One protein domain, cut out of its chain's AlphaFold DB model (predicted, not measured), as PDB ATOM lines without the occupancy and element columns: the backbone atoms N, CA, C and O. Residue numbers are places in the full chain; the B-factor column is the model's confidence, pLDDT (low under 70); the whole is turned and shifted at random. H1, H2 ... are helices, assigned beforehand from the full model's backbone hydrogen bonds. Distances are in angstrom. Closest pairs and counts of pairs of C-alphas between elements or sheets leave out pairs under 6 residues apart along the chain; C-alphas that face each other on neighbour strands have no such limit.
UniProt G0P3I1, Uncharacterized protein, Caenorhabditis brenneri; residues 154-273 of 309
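Overview. This is residues 154 to 273 of the 309 residues of an uncharacterized protein of Caenorhabditis brenneri (UniProt G0P3I1). The helices form a loose, open frame: the hairpin of H1 and H2 along one side, H3 and H4 making a corner opposite, and small H5 by the first residues of H1. A loop, residues 169 to 194, reaches one far end. The printed part has 120 residues, five named helices, H1 to H5 in order, and no named strand: all helix, loose, radius of gyration of the C-alphas 19.0 A, spans 58 by 32 by 25 A.

Arrangement. H1, residues 154 to 168, and H2, residues 195 to 206, touch, opposite ways at a shallow tilt of 5 degrees; their closest C-alphas, Ala 166 and Pro 196, are 4.4 A apart. H3, residues 217 to 236, is close to H2 but not clearly touching; closest C-alphas Ile 198 and Glu 219, 6.7 A. H4, residues 239 to 253, is apart from H3. H5, residues 268 to 272, touches H1; closest C-alphas Leu 268 and Ala 157, 5.8 A. In H1 to H5 every O i to N i+4 pair is within hydrogen-bond range.

Along the chain. H1 spans 20.9 A from C-alpha 154 at (-15.293, 15.317, 12.830), H3 spans 28.1 A, and H5 ends at C-alpha 272 at (-12.179, 22.340, 7.653).

Size, cuts and confidence. The printed part has no cut. Links H1 to H2 and H4 to H5 are long. Residues 255 to 273 are among those under pLDDT 70.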
ATOM      1  N   THR A 154     -14.684  13.995  13.008       53.19
ATOM      2  CA  THR A 154     -15.293  15.317  12.830       53.19
ATOM      3  C   THR A 154     -16.409  15.534  13.844       53.19
ATOM      4  O   THR A 154     -16.452  16.581  14.483       53.19
ATOM      5  N   ARG A 155     -17.265  14.527  14.053       59.91
ATOM      6  CA  ARG A 155     -18.301  14.544  15.093       59.91
ATOM      7  C   ARG A 155     -17.687  14.719  16.479       59.91
ATOM      8  O   ARG A 155     -18.086  15.645  17.169       59.91
ATOM      9  N   GLU A 156     -16.702  13.908  16.862       62.91
ATOM     10  CA  GLU A 156     -16.066  14.029  18.184       62.91
ATOM     11  C   GLU A 156     -15.408  15.394  18.390       62.91
ATOM     12  O   GLU A 156     -15.534  15.994  19.454       62.91
ATOM     13  N   ALA A 157     -14.712  15.908  17.377       61.97
ATOM     14  CA  ALA A 157     -14.071  17.207  17.478       61.97
ATOM     15  C   ALA A 157     -15.110  18.339  17.607       61.97
ATOM     16  O   ALA A 157     -14.921  19.251  18.413       61.97
ATOM     17  N   ILE A 158     -16.222  18.268  16.867       62.50
ATOM     18  CA  ILE A 158     -17.336  19.219  16.981       62.50
ATOM     19  C   ILE A 158     -18.008  19.104  18.359       62.50
ATOM     20  O   ILE A 158     -18.254  20.122  19.007       62.50
ATOM     21  N   GLU A 159     -18.257  17.884  18.837       65.62
ATOM     22  CA  GLU A 159     -18.818  17.612  20.163       65.62
ATOM     23  C   GLU A 159     -17.930  18.194  21.271       65.62
ATOM     24  O   GLU A 159     -18.433  18.913  22.132       65.62
ATOM     25  N   GLN A 160     -16.610  17.991  21.205       68.38
ATOM     26  CA  GLN A 160     -15.649  18.548  22.165       68.38
ATOM     27  C   GLN A 160     -15.619  20.081  22.149       68.38
ATOM     28  O   GLN A 160     -15.524  20.712  23.204       68.38
ATOM     29  N   VAL A 161     -15.706  20.703  20.969       70.69
ATOM     30  CA  VAL A 161     -15.771  22.167  20.844       70.69
ATOM     31  C   VAL A 161     -17.046  22.704  21.491       70.69
ATOM     32  O   VAL A 161     -16.979  23.653  22.275       70.69
ATOM     33  N   PHE A 162     -18.197  22.085  21.221       70.56
ATOM     34  CA  PHE A 162     -19.462  22.499  21.827       70.56
ATOM     35  C   PHE A 162     -19.519  22.227  23.331       70.56
ATOM     36  O   PHE A 162     -20.047  23.059  24.064       70.56
ATOM     37  N   GLU A 163     -18.934  21.133  23.816       73.56
ATOM     38  CA  GLU A 163     -18.826  20.839  25.247       73.56
ATOM     39  C   GLU A 163     -17.939  21.867  25.965       73.56
ATOM     40  O   GLU A 163     -18.302  22.393  27.026       73.56
ATOM     41  N   LYS A 164     -16.810  22.235  25.349       74.69
ATOM     42  CA  LYS A 164     -15.930  23.293  25.848       74.69
ATOM     43  C   LYS A 164     -16.656  24.636  25.897       74.69
ATOM     44  O   LYS A 164     -16.658  25.282  26.942       74.69
ATOM     45  N   PHE A 165     -17.342  25.027  24.823       72.00
ATOM     46  CA  PHE A 165     -18.132  26.261  24.803       72.00
ATOM     47  C   PHE A 165     -19.291  26.239  25.798       72.00
ATOM     48  O   PHE A 165     -19.524  27.242  26.467       72.00
ATOM     49  N   ALA A 166     -19.972  25.106  25.977       70.56
ATOM     50  CA  ALA A 166     -21.017  24.964  26.988       70.56
ATOM     51  C   ALA A 166     -20.480  25.159  28.416       70.56
ATOM     52  O   ALA A 166     -21.190  25.700  29.264       70.56
ATOM     53  N   THR A 167     -19.236  24.745  28.669       72.25
ATOM     54  CA  THR A 167     -18.569  24.859  29.974       72.25
ATOM     55  C   THR A 167     -17.992  26.259  30.214       72.25
ATOM     56  O   THR A 167     -18.055  26.778  31.330       72.25
ATOM     57  N   GLU A 168     -17.446  26.893  29.175       68.75
ATOM     58  CA  GLU A 168     -16.837  28.232  29.229       68.75
ATOM     59  C   GLU A 168     -17.861  29.370  29.145       68.75
ATOM     60  O   GLU A 168     -17.573  30.495  29.568       68.75
ATOM     61  N   ALA A 169     -19.064  29.090  28.630       66.00
ATOM     62  CA  ALA A 169     -20.163  30.039  28.566       66.00
ATOM     63  C   ALA A 169     -20.613  30.438  29.975       66.00
ATOM     64  O   ALA A 169     -21.524  29.857  30.568       66.00
ATOM     65  N   LYS A 170     -19.993  31.492  30.511       57.91
ATOM     66  CA  LYS A 170     -20.523  32.215  31.664       57.91
ATOM     67  C   LYS A 170     -21.933  32.667  31.296       57.91
ATOM     68  O   LYS A 170     -22.115  33.400  30.328       57.91
ATOM     69  N   THR A 171     -22.925  32.243  32.074       57.00
ATOM     70  CA  THR A 171     -24.281  32.799  32.032       57.00
ATOM     71  C   THR A 171     -24.186  34.302  32.296       57.00
ATOM     72  O   THR A 171     -24.089  34.723  33.448       57.00
ATOM     73  N   MET A 172     -24.127  35.110  31.238       55.59
ATOM     74  CA  MET A 172     -24.152  36.568  31.312       55.59
ATOM     75  C   MET A 172     -25.456  37.120  30.741       55.59
ATOM     76  O   MET A 172     -25.970  36.607  29.752       55.59
ATOM     77  N   GLU A 173     -25.920  38.150  31.456       60.59
ATOM     78  CA  GLU A 173     -27.039  39.087  31.301       60.59
ATOM     79  C   GLU A 173     -28.215  38.766  30.368       60.59
ATOM     80  O   GLU A 173     -28.086  38.364  29.217       60.59
ATOM     81  N   ASN A 174     -29.410  39.094  30.874       66.38
ATOM     82  CA  ASN A 174     -30.654  39.068  30.116       66.38
ATOM     83  C   ASN A 174     -30.494  39.840  28.797       66.38
ATOM     84  O   ASN A 174     -30.241  41.052  28.800       66.38
ATOM     85  N   ALA A 175     -30.692  39.145  27.681       71.50
ATOM     86  CA  ALA A 175     -30.633  39.733  26.359       71.50
ATOM     87  C   ALA A 175     -31.959  40.391  26.015       71.50
ATOM     88  O   ALA A 175     -33.032  39.938  26.416       71.50
ATOM     89  N   LYS A 176     -31.882  41.477  25.255       72.44
ATOM     90  CA  LYS A 176     -33.063  42.174  24.766       72.44
ATOM     91  C   LYS A 176     -33.812  41.282  23.774       72.44
ATOM     92  O   LYS A 176     -33.212  40.811  22.814       72.44
ATOM     93  N   VAL A 177     -35.112  41.091  23.995       72.25
ATOM     94  CA  VAL A 177     -35.945  40.182  23.188       72.25
ATOM     95  C   VAL A 177     -36.098  40.687  21.751       72.25
ATOM     96  O   VAL A 177     -36.096  39.901  20.809       72.25
ATOM     97  N   THR A 178     -36.213  42.004  21.549       71.69
ATOM     98  CA  THR A 178     -36.340  42.586  20.207       71.69
ATOM     99  C   THR A 178     -35.937  44.057  20.155       71.69
ATOM    100  O   THR A 178     -36.110  44.811  21.113       71.69
ATOM    101  N   ASN A 179     -35.408  44.482  19.006       70.56
ATOM    102  CA  ASN A 179     -35.198  45.891  18.659       70.56
ATOM    103  C   ASN A 179     -36.307  46.450  17.752       70.56
ATOM    104  O   ASN A 179     -36.298  47.642  17.449       70.56
ATOM    105  N   MET A 180     -37.248  45.613  17.306       73.56
ATOM    106  CA  MET A 180     -38.311  46.034  16.401       73.56
ATOM    107  C   MET A 180     -39.368  46.842  17.148       73.56
ATOM    108  O   MET A 180     -39.984  46.363  18.095       73.56
ATOM    109  N   GLN A 181     -39.633  48.054  16.661       68.81
ATOM    110  CA  GLN A 181     -40.674  48.932  17.206       68.81
ATOM    111  C   GLN A 181     -42.094  48.384  16.986       68.81
ATOM    112  O   GLN A 181     -43.026  48.792  17.671       68.81
ATOM    113  N   THR A 182     -42.259  47.469  16.030       75.44
ATOM    114  CA  THR A 182     -43.534  46.844  15.654       75.44
ATOM    115  C   THR A 182     -43.802  45.519  16.372       75.44
ATOM    116  O   THR A 182     -44.855  44.915  16.162       75.44
ATOM    117  N   ALA A 183     -42.867  45.035  17.195       71.06
ATOM    118  CA  ALA A 183     -43.035  43.782  17.919       71.06
ATOM    119  C   ALA A 183     -44.042  43.925  19.072       71.06
ATOM    120  O   ALA A 183     -44.190  44.988  19.667       71.06
ATOM    121  N   ARG A 184     -44.727  42.822  19.409       71.88
ATOM    122  CA  ARG A 184     -45.673  42.777  20.540       71.88
ATOM    123  C   ARG A 184     -44.986  42.813  21.912       71.88
ATOM    124  O   ARG A 184     -45.640  43.164  22.889       71.88
ATOM    125  N   ALA A 185     -43.711  42.433  21.981       70.62
ATOM    126  CA  ALA A 185     -42.905  42.477  23.199       70.62
ATOM    127  C   ALA A 185     -42.550  43.924  23.571       70.62
ATOM    128  O   ALA A 185     -42.407  44.786  22.699       70.62
ATOM    129  N   SER A 186     -42.395  44.201  24.867       69.75
ATOM    130  CA  SER A 186     -42.072  45.561  25.305       69.75
ATOM    131  C   SER A 186     -40.639  45.954  24.884       69.75
ATOM    132  O   SER A 186     -39.738  45.114  24.913       69.75
ATOM    133  N   PRO A 187     -40.360  47.224  24.525       65.62
ATOM    134  CA  PRO A 187     -39.043  47.634  24.014       65.62
ATOM    135  C   PRO A 187     -37.869  47.421  24.978       65.62
ATOM    136  O   PRO A 187     -36.721  47.473  24.549       65.62
ATOM    137  N   ASN A 188     -38.141  47.206  26.267       72.75
ATOM    138  CA  ASN A 188     -37.143  46.956  27.309       72.75
ATOM    139  C   ASN A 188     -37.214  45.524  27.854       72.75
ATOM    140  O   ASN A 188     -36.559  45.223  28.852       72.75
ATOM    141  N   GLU A 189     -38.005  44.653  27.228       77.62
ATOM    142  CA  GLU A 189     -38.113  43.261  27.634       77.62
ATOM    143  C   GLU A 189     -36.774  42.566  27.431       77.62
ATOM    144  O   GLU A 189     -36.188  42.587  26.340       77.62
ATOM    145  N   ARG A 190     -36.273  41.974  28.512       79.50
ATOM    146  CA  ARG A 190     -35.052  41.186  28.490       79.50
ATOM    147  C   ARG A 190     -35.351  39.796  29.015       79.50
ATOM    148  O   ARG A 190     -35.996  39.657  30.051       79.50
ATOM    149  N   GLN A 191     -34.842  38.790  28.323       80.38
ATOM    150  CA  GLN A 191     -34.998  37.394  28.697       80.38
ATOM    151  C   GLN A 191     -33.628  36.769  28.933       80.38
ATOM    152  O   GLN A 191     -32.644  37.081  28.262       80.38
ATOM    153  N   HIS A 192     -33.570  35.881  29.919       81.31
ATOM    154  CA  HIS A 192     -32.379  35.099  30.199       81.31
ATOM    155  C   HIS A 192     -32.146  34.072  29.080       81.31
ATOM    156  O   HIS A 192     -33.000  33.214  28.848       81.31
ATOM    157  N   ILE A 193     -30.981  34.120  28.430       81.19
ATOM    158  CA  ILE A 193     -30.578  33.135  27.416       81.19
ATOM    159  C   ILE A 193     -29.789  32.007  28.079       81.19
ATOM    160  O   ILE A 193     -28.807  32.248  28.783       81.19
ATOM    161  N   ARG A 194     -30.172  30.753  27.814       83.44
ATOM    162  CA  ARG A 194     -29.413  29.579  28.264       83.44
ATOM    163  C   ARG A 194     -28.422  29.154  27.182       83.44
ATOM    164  O   ARG A 194     -28.647  28.174  26.479       83.44
ATOM    165  N   TRP A 195     -27.295  29.855  27.083       81.44
ATOM    166  CA  TRP A 195     -26.213  29.500  26.151       81.44
ATOM    167  C   TRP A 195     -25.781  28.026  26.226       81.44
ATOM    168  O   TRP A 195     -25.693  27.398  25.172       81.44
ATOM    169  N   PRO A 196     -25.631  27.405  27.417       81.75
ATOM    170  CA  PRO A 196     -25.313  25.977  27.491       81.75
ATOM    171  C   PRO A 196     -26.370  25.074  26.839       81.75
ATOM    172  O   PRO A 196     -26.032  24.022  26.308       81.75
ATOM    173  N   GLN A 197     -27.649  25.471  26.857       83.50
ATOM    174  CA  GLN A 197     -28.731  24.721  26.213       83.50
ATOM    175  C   GLN A 197     -28.657  24.838  24.685       83.50
ATOM    176  O   GLN A 197     -28.875  23.848  23.994       83.50
ATOM    177  N   ILE A 198     -28.304  26.022  24.170       83.44
ATOM    178  CA  ILE A 198     -28.074  26.245  22.736       83.44
ATOM    179  C   ILE A 198     -26.897  25.389  22.252       83.44
ATOM    180  O   ILE A 198     -27.029  24.692  21.253       83.44
ATOM    181  N   TYR A 199     -25.773  25.373  22.974       82.75
ATOM    182  CA  TYR A 199     -24.621  24.551  22.585       82.75
ATOM    183  C   TYR A 199     -24.929  23.052  22.614       82.75
ATOM    184  O   TYR A 199     -24.561  22.349  21.681       82.75
ATOM    185  N   LYS A 200     -25.680  22.572  23.616       80.75
ATOM    186  CA  LYS A 200     -26.170  21.182  23.645       80.75
ATOM    187  C   LYS A 200     -27.090  20.858  22.471       80.75
ATOM    188  O   LYS A 200     -27.023  19.763  21.931       80.75
ATOM    189  N   PHE A 201     -27.949  21.796  22.077       84.62
ATOM    190  CA  PHE A 201     -28.794  21.624  20.898       84.62
ATOM    191  C   PHE A 201     -27.956  21.515  19.620       84.62
ATOM    192  O   PHE A 201     -28.140  20.578  18.853       84.62
ATOM    193  N   MET A 202     -26.982  22.409  19.429       79.12
ATOM    194  CA  MET A 202     -26.072  22.359  18.277       79.12
ATOM    195  C   MET A 202     -25.227  21.077  18.256       79.12
ATOM    196  O   MET A 202     -25.000  20.510  17.190       79.12
ATOM    197  N   GLN A 203     -24.816  20.585  19.427       72.44
ATOM    198  CA  GLN A 203     -24.143  19.297  19.577       72.44
ATOM    199  C   GLN A 203     -25.040  18.133  19.124       72.44
ATOM    200  O   GLN A 203     -24.604  17.311  18.322       72.44
ATOM    201  N   ALA A 204     -26.299  18.094  19.571       76.50
ATOM    202  CA  ALA A 204     -27.265  17.074  19.159       76.50
ATOM    203  C   ALA A 204     -27.554  17.121  17.645       76.50
ATOM    204  O   ALA A 204     -27.672  16.074  17.005       76.50
ATOM    205  N   CYS A 205     -27.589  18.320  17.045       73.94
ATOM    206  CA  CYS A 205     -27.675  18.483  15.592       73.94
ATOM    207  C   CYS A 205     -26.461  17.887  14.866       73.94
ATOM    208  O   CYS A 205     -26.636  17.173  13.883       73.94
ATOM    209  N   ALA A 206     -25.243  18.135  15.356       65.75
ATOM    210  CA  ALA A 206     -24.023  17.560  14.781       65.75
ATOM    211  C   ALA A 206     -23.944  16.032  14.962       65.75
ATOM    212  O   ALA A 206     -23.390  15.330  14.117       65.75
ATOM    213  N   GLY A 207     -24.512  15.514  16.054       63.03
ATOM    214  CA  GLY A 207     -24.575  14.088  16.363       63.03
ATOM    215  C   GLY A 207     -25.706  13.320  15.670       63.03
ATOM    216  O   GLY A 207     -25.747  12.095  15.813       63.03
ATOM    217  N   ILE A 208     -26.597  14.011  14.942       67.25
ATOM    218  CA  ILE A 208     -27.836  13.462  14.356       67.25
ATOM    219  C   ILE A 208     -28.608  12.663  15.421       67.25
ATOM    220  O   ILE A 208     -28.943  11.493  15.249       67.25
ATOM    221  N   GLU A 209     -28.811  13.268  16.591       70.94
ATOM    222  CA  GLU A 209     -29.541  12.612  17.676       70.94
ATOM    223  C   GLU A 209     -31.056  12.646  17.426       70.94
ATOM    224  O   GLU A 209     -31.611  13.667  17.022       70.94
ATOM    225  N   ASP A 210     -31.752  11.547  17.730       67.56
ATOM    226  CA  ASP A 210     -33.210  11.444  17.549       67.56
ATOM    227  C   ASP A 210     -34.007  12.378  18.480       67.56
ATOM    228  O   ASP A 210     -35.155  12.728  18.197       67.56
ATOM    229  N   GLN A 211     -33.427  12.768  19.621       76.19
ATOM    230  CA  GLN A 211     -34.078  13.622  20.617       76.19
ATOM    231  C   GLN A 211     -33.315  14.925  20.809       76.19
ATOM    232  O   GLN A 211     -32.293  14.979  21.485       76.19
ATOM    233  N   MET A 212     -33.876  16.004  20.269       81.06
ATOM    234  CA  MET A 212     -33.279  17.328  20.383       81.06
ATOM    235  C   MET A 212     -33.577  17.976  21.747       81.06
ATOM    236  O   MET A 212     -34.717  17.925  22.226       81.06
ATOM    237  N   PRO A 213     -32.595  18.650  22.373       84.62
ATOM    238  CA  PRO A 213     -32.821  19.435  23.580       84.62
ATOM    239  C   PRO A 213     -33.874  20.539  23.363       84.62
ATOM    240  O   PRO A 213     -33.873  21.204  22.330       84.62
ATOM    241  N   PRO A 214     -34.766  20.816  24.329       87.19
ATOM    242  CA  PRO A 214     -35.793  21.837  24.147       87.19
ATOM    243  C   PRO A 214     -35.199  23.253  24.186       87.19
ATOM    244  O   PRO A 214     -34.485  23.608  25.133       87.19
ATOM    245  N   LEU A 215     -35.559  24.072  23.196       87.06
ATOM    246  CA  LEU A 215     -35.237  25.500  23.112       87.06
ATOM    247  C   LEU A 215     -36.480  26.352  23.399       87.06
ATOM    248  O   LEU A 215     -37.597  25.969  23.051       87.06
ATOM    249  N   ASN A 216     -36.295  27.507  24.041       86.69
ATOM    250  CA  ASN A 216     -37.347  28.525  24.113       86.69
ATOM    251  C   ASN A 216     -37.406  29.347  22.809       86.69
ATOM    252  O   ASN A 216     -36.517  29.251  21.968       86.69
ATOM    253  N   GLU A 217     -38.445  30.166  22.637       84.25
ATOM    254  CA  GLU A 217     -38.668  30.932  21.398       84.25
ATOM    255  C   GLU A 217     -37.490  31.855  21.034       84.25
ATOM    256  O   GLU A 217     -37.113  31.943  19.867       84.25
ATOM    257  N   LEU A 218     -36.865  32.502  22.025       82.25
ATOM    258  CA  LEU A 218     -35.718  33.388  21.807       82.25
ATOM    259  C   LEU A 218     -34.447  32.605  21.442       82.25
ATOM    260  O   LEU A 218     -33.705  33.006  20.553       82.25
ATOM    261  N   GLU A 219     -34.202  31.477  22.103       84.69
ATOM    262  CA  GLU A 219     -33.091  30.566  21.813       84.69
ATOM    263  C   GLU A 219     -33.235  29.956  20.415       84.69
ATOM    264  O   GLU A 219     -32.265  29.917  19.662       84.69
ATOM    265  N   ALA A 220     -34.449  29.552  20.033       84.94
ATOM    266  CA  ALA A 220     -34.752  29.065  18.693       84.94
ATOM    267  C   ALA A 220     -34.541  30.156  17.633       84.94
ATOM    268  O   ALA A 220     -33.977  29.875  16.581       84.94
ATOM    269  N   ALA A 221     -34.917  31.408  17.920       83.94
ATOM    270  CA  ALA A 221     -34.657  32.536  17.025       83.94
ATOM    271  C   ALA A 221     -33.153  32.819  16.854       83.94
ATOM    272  O   ALA A 221     -32.712  33.144  15.755       83.94
ATOM    273  N   ILE A 222     -32.356  32.666  17.918       83.50
ATOM    274  CA  ILE A 222     -30.891  32.781  17.844       83.50
ATOM    275  C   ILE A 222     -30.317  31.675  16.961       83.50
ATOM    276  O   ILE A 222     -29.543  31.972  16.057       83.50
ATOM    277  N   VAL A 223     -30.712  30.419  17.194       85.00
ATOM    278  CA  VAL A 223     -30.256  29.279  16.385       85.00
ATOM    279  C   VAL A 223     -30.649  29.463  14.923       85.00
ATOM    280  O   VAL A 223     -29.792  29.340  14.055       85.00
ATOM    281  N   ALA A 224     -31.899  29.837  14.647       85.31
ATOM    282  CA  ALA A 224     -32.357  30.131  13.292       85.31
ATOM    283  C   ALA A 224     -31.496  31.217  12.640       85.31
ATOM    284  O   ALA A 224     -31.034  31.037  11.523       85.31
ATOM    285  N   LYS A 225     -31.178  32.298  13.364       82.75
ATOM    286  CA  LYS A 225     -30.346  33.367  12.806       82.75
ATOM    287  C   LYS A 225     -28.900  32.939  12.539       82.75
ATOM    288  O   LYS A 225     -28.282  33.458  11.613       82.75
ATOM    289  N   VAL A 226     -28.359  32.025  13.343       81.25
ATOM    290  CA  VAL A 226     -27.045  31.416  13.094       81.25
ATOM    291  C   VAL A 226     -27.092  30.545  11.839       81.25
ATOM    292  O   VAL A 226     -26.191  30.648  11.016       81.25
ATOM    293  N   LEU A 227     -28.143  29.740  11.665       79.81
ATOM    294  CA  LEU A 227     -28.329  28.930  10.458       79.81
ATOM    295  C   LEU A 227     -28.486  29.804   9.210       79.81
ATOM    296  O   LEU A 227     -27.807  29.537   8.224       79.81
ATOM    297  N   ASP A 228     -29.271  30.883   9.283       81.56
ATOM    298  CA  ASP A 228     -29.381  31.869   8.201       81.56
ATOM    299  C   ASP A 228     -28.004  32.443   7.840       81.56
ATOM    300  O   ASP A 228     -27.672  32.574   6.671       81.56
ATOM    301  N   ALA A 229     -27.179  32.784   8.839       75.38
ATOM    302  CA  ALA A 229     -25.847  33.336   8.596       75.38
ATOM    303  C   ALA A 229     -24.910  32.319   7.923       75.38
ATOM    304  O   ALA A 229     -24.143  32.697   7.042       75.38
ATOM    305  N   ILE A 230     -24.995  31.043   8.311       74.38
ATOM    306  CA  ILE A 230     -24.250  29.951   7.670       74.38
ATOM    307  C   ILE A 230     -24.725  29.764   6.223       74.38
ATOM    308  O   ILE A 230     -23.901  29.597   5.324       74.38
ATOM    309  N   GLU A 231     -26.036  29.800   5.982       74.12
ATOM    310  CA  GLU A 231     -26.611  29.681   4.641       74.12
ATOM    311  C   GLU A 231     -26.220  30.869   3.753       74.12
ATOM    312  O   GLU A 231     -25.792  30.663   2.618       74.12
ATOM    313  N   ASP A 232     -26.283  32.096   4.276       76.88
ATOM    314  CA  ASP A 232     -25.852  33.316   3.590       76.88
ATOM    315  C   ASP A 232     -24.356  33.250   3.231       76.88
ATOM    316  O   ASP A 232     -23.964  33.578   2.106       76.88
ATOM    317  N   GLU A 233     -23.513  32.788   4.159       73.00
ATOM    318  CA  GLU A 233     -22.078  32.599   3.927       73.00
ATOM    319  C   GLU A 233     -21.830  31.551   2.833       73.00
ATOM    320  O   GLU A 233     -21.128  31.829   1.854       73.00
ATOM    321  N   ALA A 234     -22.478  30.387   2.923       69.12
ATOM    322  CA  ALA A 234     -22.395  29.335   1.912       69.12
ATOM    323  C   ALA A 234     -22.915  29.801   0.539       69.12
ATOM    324  O   ALA A 234     -22.347  29.465  -0.507       69.12
ATOM    325  N   ALA A 235     -23.970  30.618   0.515       73.50
ATOM    326  CA  ALA A 235     -24.513  31.201  -0.703       73.50
ATOM    327  C   ALA A 235     -23.540  32.212  -1.330       73.50
ATOM    328  O   ALA A 235     -23.385  32.214  -2.557       73.50
ATOM    329  N   SER A 236     -22.849  33.008  -0.507       78.56
ATOM    330  CA  SER A 236     -21.874  34.027  -0.930       78.56
ATOM    331  C   SER A 236     -20.572  33.458  -1.504       78.56
ATOM    332  O   SER A 236     -19.839  34.173  -2.189       78.56
ATOM    333  N   MET A 237     -20.303  32.171  -1.268       76.12
ATOM    334  CA  MET A 237     -19.110  31.499  -1.767       76.12
ATOM    335  C   MET A 237     -19.034  31.559  -3.309       76.12
ATOM    336  O   MET A 237     -20.032  31.272  -3.987       76.12
ATOM    337  N   PRO A 238     -17.868  31.901  -3.891       79.50
ATOM    338  CA  PRO A 238     -17.686  31.954  -5.336       79.50
ATOM    339  C   PRO A 238     -17.997  30.620  -6.024       79.50
ATOM    340  O   PRO A 238     -17.613  29.553  -5.547       79.50
ATOM    341  N   ASP A 239     -18.601  30.677  -7.212       79.88
ATOM    342  CA  ASP A 239     -18.922  29.481  -8.006       79.88
ATOM    343  C   ASP A 239     -17.686  28.622  -8.319       79.88
ATOM    344  O   ASP A 239     -17.780  27.397  -8.396       79.88
ATOM    345  N   ALA A 240     -16.511  29.244  -8.447       74.44
ATOM    346  CA  ALA A 240     -15.249  28.533  -8.619       74.44
ATOM    347  C   ALA A 240     -14.907  27.661  -7.399       74.44
ATOM    348  O   ALA A 240     -14.521  26.506  -7.560       74.44
ATOM    349  N   GLU A 241     -15.096  28.178  -6.184       73.75
ATOM    350  CA  GLU A 241     -14.829  27.447  -4.940       73.75
ATOM    351  C   GLU A 241     -15.856  26.334  -4.723       73.75
ATOM    352  O   GLU A 241     -15.474  25.197  -4.447       73.75
ATOM    353  N   LYS A 242     -17.139  26.617  -4.988       73.12
ATOM    354  CA  LYS A 242     -18.206  25.602  -5.004       73.12
ATOM    355  C   LYS A 242     -17.885  24.460  -5.967       73.12
ATOM    356  O   LYS A 242     -18.129  23.301  -5.650       73.12
ATOM    357  N   SER A 243     -17.313  24.778  -7.129       73.88
ATOM    358  CA  SER A 243     -16.954  23.778  -8.143       73.88
ATOM    359  C   SER A 243     -15.795  22.897  -7.685       73.88
ATOM    360  O   SER A 243     -15.827  21.690  -7.895       73.88
ATOM    361  N   ILE A 244     -14.793  23.476  -7.017       74.50
ATOM    362  CA  ILE A 244     -13.668  22.718  -6.453       74.50
ATOM    363  C   ILE A 244     -14.151  21.770  -5.354       74.50
ATOM    364  O   ILE A 244     -13.773  20.602  -5.353       74.50
ATOM    365  N   ILE A 245     -14.999  22.266  -4.448       75.00
ATOM    366  CA  ILE A 245     -15.635  21.463  -3.401       75.00
ATOM    367  C   ILE A 245     -16.396  20.305  -4.053       75.00
ATOM    368  O   ILE A 245     -16.057  19.152  -3.807       75.00
ATOM    369  N   ALA A 246     -17.356  20.591  -4.935       75.56
ATOM    370  CA  ALA A 246     -18.168  19.567  -5.596       75.56
ATOM    371  C   ALA A 246     -17.315  18.513  -6.324       75.56
ATOM    372  O   ALA A 246     -17.596  17.321  -6.221       75.56
ATOM    373  N   GLY A 247     -16.246  18.942  -7.005       75.56
ATOM    374  CA  GLY A 247     -15.288  18.053  -7.665       75.56
ATOM    375  C   GLY A 247     -14.625  17.091  -6.691       75.56
ATOM    376  O   GLY A 247     -14.670  15.882  -6.896       75.56
ATOM    377  N   LEU A 248     -14.085  17.616  -5.589       73.38
ATOM    378  CA  LEU A 248     -13.470  16.808  -4.540       73.38
ATOM    379  C   LEU A 248     -14.456  15.790  -3.945       73.38
ATOM    380  O   LEU A 248     -14.092  14.631  -3.762       73.38
ATOM    381  N   PHE A 249     -15.698  16.202  -3.670       75.81
ATOM    382  CA  PHE A 249     -16.725  15.305  -3.123       75.81
ATOM    383  C   PHE A 249     -17.071  14.175  -4.073       75.81
ATOM    384  O   PHE A 249     -17.145  13.028  -3.639       75.81
ATOM    385  N   ASN A 250     -17.225  14.490  -5.355       78.19
ATOM    386  CA  ASN A 250     -17.520  13.500  -6.372       78.19
ATOM    387  C   ASN A 250     -16.404  12.447  -6.487       78.19
ATOM    388  O   ASN A 250     -16.686  11.255  -6.521       78.19
ATOM    389  N   GLU A 251     -15.133  12.858  -6.473       75.19
ATOM    390  CA  GLU A 251     -14.008  11.909  -6.505       75.19
ATOM    391  C   GLU A 251     -14.015  10.983  -5.274       75.19
ATOM    392  O   GLU A 251     -13.909   9.762  -5.407       75.19
ATOM    393  N   ILE A 252     -14.242  11.528  -4.072       73.00
ATOM    394  CA  ILE A 252     -14.320  10.722  -2.840       73.00
ATOM    395  C   ILE A 252     -15.517   9.761  -2.886       73.00
ATOM    396  O   ILE A 252     -15.400   8.598  -2.488       73.00
ATOM    397  N   GLN A 253     -16.663  10.224  -3.390       74.69
ATOM    398  CA  GLN A 253     -17.866   9.420  -3.605       74.69
ATOM    399  C   GLN A 253     -17.587   8.204  -4.498       74.69
ATOM    400  O   GLN A 253     -18.013   7.097  -4.164       74.69
ATOM    401  N   LEU A 254     -16.799   8.393  -5.561       74.19
ATOM    402  CA  LEU A 254     -16.335   7.347  -6.479       74.19
ATOM    403  C   LEU A 254     -15.218   6.456  -5.898       74.19
ATOM    404  O   LEU A 254     -14.772   5.511  -6.551       74.19
ATOM    405  N   GLY A 255     -14.767   6.721  -4.670       67.56
ATOM    406  CA  GLY A 255     -13.694   5.974  -4.016       67.56
ATOM    407  C   GLY A 255     -12.289   6.388  -4.461       67.56
ATOM    408  O   GLY A 255     -11.332   5.641  -4.228       67.56
ATOM    409  N   ASP A 256     -12.146   7.560  -5.082       66.56
ATOM    410  CA  ASP A 256     -10.859   8.169  -5.378       66.56
ATOM    411  C   ASP A 256     -10.408   9.091  -4.238       66.56
ATOM    412  O   ASP A 256     -10.917  10.187  -4.007       66.56
ATOM    413  N   PHE A 257      -9.388   8.630  -3.518       65.19
ATOM    414  CA  PHE A 257      -8.840   9.307  -2.347       65.19
ATOM    415  C   PHE A 257      -7.497   9.990  -2.625       65.19
ATOM    416  O   PHE A 257      -6.863  10.467  -1.681       65.19
ATOM    417  N   ARG A 258      -7.042  10.059  -3.887       59.88
ATOM    418  CA  ARG A 258      -5.734  10.641  -4.263       59.88
ATOM    419  C   ARG A 258      -5.559  12.086  -3.783       59.88
ATOM    420  O   ARG A 258      -4.441  12.519  -3.502       59.88
ATOM    421  N   HIS A 259      -6.663  12.814  -3.638       57.94
ATOM    422  CA  HIS A 259      -6.696  14.208  -3.195       57.94
ATOM    423  C   HIS A 259      -6.740  14.388  -1.668       57.94
ATOM    424  O   HIS A 259      -6.560  15.499  -1.178       57.94
ATOM    425  N   THR A 260      -6.939  13.314  -0.901       56.00
ATOM    426  CA  THR A 260      -7.051  13.365   0.567       56.00
ATOM    427  C   THR A 260      -5.691  13.138   1.237       56.00
ATOM    428  O   THR A 260      -4.796  12.509   0.664       56.00
ATOM    429  N   GLU A 261      -5.446  13.718   2.414       52.88
ATOM    430  CA  GLU A 261      -4.244  13.402   3.203       52.88
ATOM    431  C   GLU A 261      -4.334  12.007   3.815       52.88
ATOM    432  O   GLU A 261      -5.373  11.632   4.343       52.88
ATOM    433  N   GLN A 262      -3.238  11.244   3.727       46.75
ATOM    434  CA  GLN A 262      -3.237   9.824   4.082       46.75
ATOM    435  C   GLN A 262      -3.153   9.547   5.589       46.75
ATOM    436  O   GLN A 262      -3.492   8.445   5.996       46.75
ATOM    437  N   ASP A 263      -2.771  10.513   6.436       44.31
ATOM    438  CA  ASP A 263      -2.272  10.161   7.778       44.31
ATOM    439  C   ASP A 263      -2.663  11.079   8.940       44.31
ATOM    440  O   ASP A 263      -2.306  10.784  10.085       44.31
ATOM    441  N   PHE A 264      -3.411  12.158   8.720       39.03
ATOM    442  CA  PHE A 264      -3.929  12.922   9.850       39.03
ATOM    443  C   PHE A 264      -5.303  12.373  10.248       39.03
ATOM    444  O   PHE A 264      -6.183  12.281   9.390       39.03
ATOM    445  N   PRO A 265      -5.558  12.020  11.533       37.41
ATOM    446  CA  PRO A 265      -6.943  12.044  11.990       37.41
ATOM    447  C   PRO A 265      -7.459  13.439  11.625       37.41
ATOM    448  O   PRO A 265      -6.713  14.398  11.857       37.41
ATOM    449  N   PRO A 266      -8.645  13.584  11.012       40.78
ATOM    450  CA  PRO A 266      -9.153  14.902  10.691       40.78
ATOM    451  C   PRO A 266      -9.359  15.610  12.026       40.78
ATOM    452  O   PRO A 266     -10.341  15.419  12.736       40.78
ATOM    453  N   SER A 267      -8.353  16.379  12.423       38.22
ATOM    454  CA  SER A 267      -8.521  17.397  13.431       38.22
ATOM    455  C   SER A 267      -9.522  18.384  12.848       38.22
ATOM    456  O   SER A 267      -9.572  18.572  11.630       38.22
ATOM    457  N   LEU A 268     -10.310  19.038  13.697       37.34
ATOM    458  CA  LEU A 268     -11.237  20.082  13.255       37.34
ATOM    459  C   LEU A 268     -10.540  21.131  12.360       37.34
ATOM    460  O   LEU A 268     -11.159  21.727  11.494       37.34
ATOM    461  N   ILE A 269      -9.228  21.313  12.543       37.97
ATOM    462  CA  ILE A 269      -8.373  22.198  11.750       37.97
ATOM    463  C   ILE A 269      -8.031  21.585  10.379       37.97
ATOM    464  O   ILE A 269      -8.096  22.285   9.375       37.97
ATOM    465  N   GLY A 270      -7.715  20.287  10.312       36.09
ATOM    466  CA  GLY A 270      -7.369  19.595   9.063       36.09
ATOM    467  C   GLY A 270      -8.570  19.191   8.199       36.09
ATOM    468  O   GLY A 270      -8.433  19.070   6.989       36.09
ATOM    469  N   GLY A 271      -9.755  19.006   8.796       35.41
ATOM    470  CA  GLY A 271     -10.991  18.667   8.073       35.41
ATOM    471  C   GLY A 271     -11.760  19.874   7.517       35.41
ATOM    472  O   GLY A 271     -12.530  19.718   6.575       35.41
ATOM    473  N   VAL A 272     -11.553  21.070   8.088       35.03
ATOM    474  CA  VAL A 272     -12.179  22.340   7.653       35.03
ATOM    475  C   VAL A 272     -11.285  23.103   6.665       35.03
ATOM    476  O   VAL A 272     -11.738  24.014   5.973       35.03
ATOM    477  N   GLN A 273     -10.016  22.712   6.529       34.06
ATOM    478  CA  GLN A 273      -9.165  23.197   5.451       34.06
ATOM    479  C   GLN A 273      -9.592  22.544   4.132       34.06
ATOM    480  O   GLN A 273      -9.230  21.413   3.818       34.06
TER     481      GLN A 273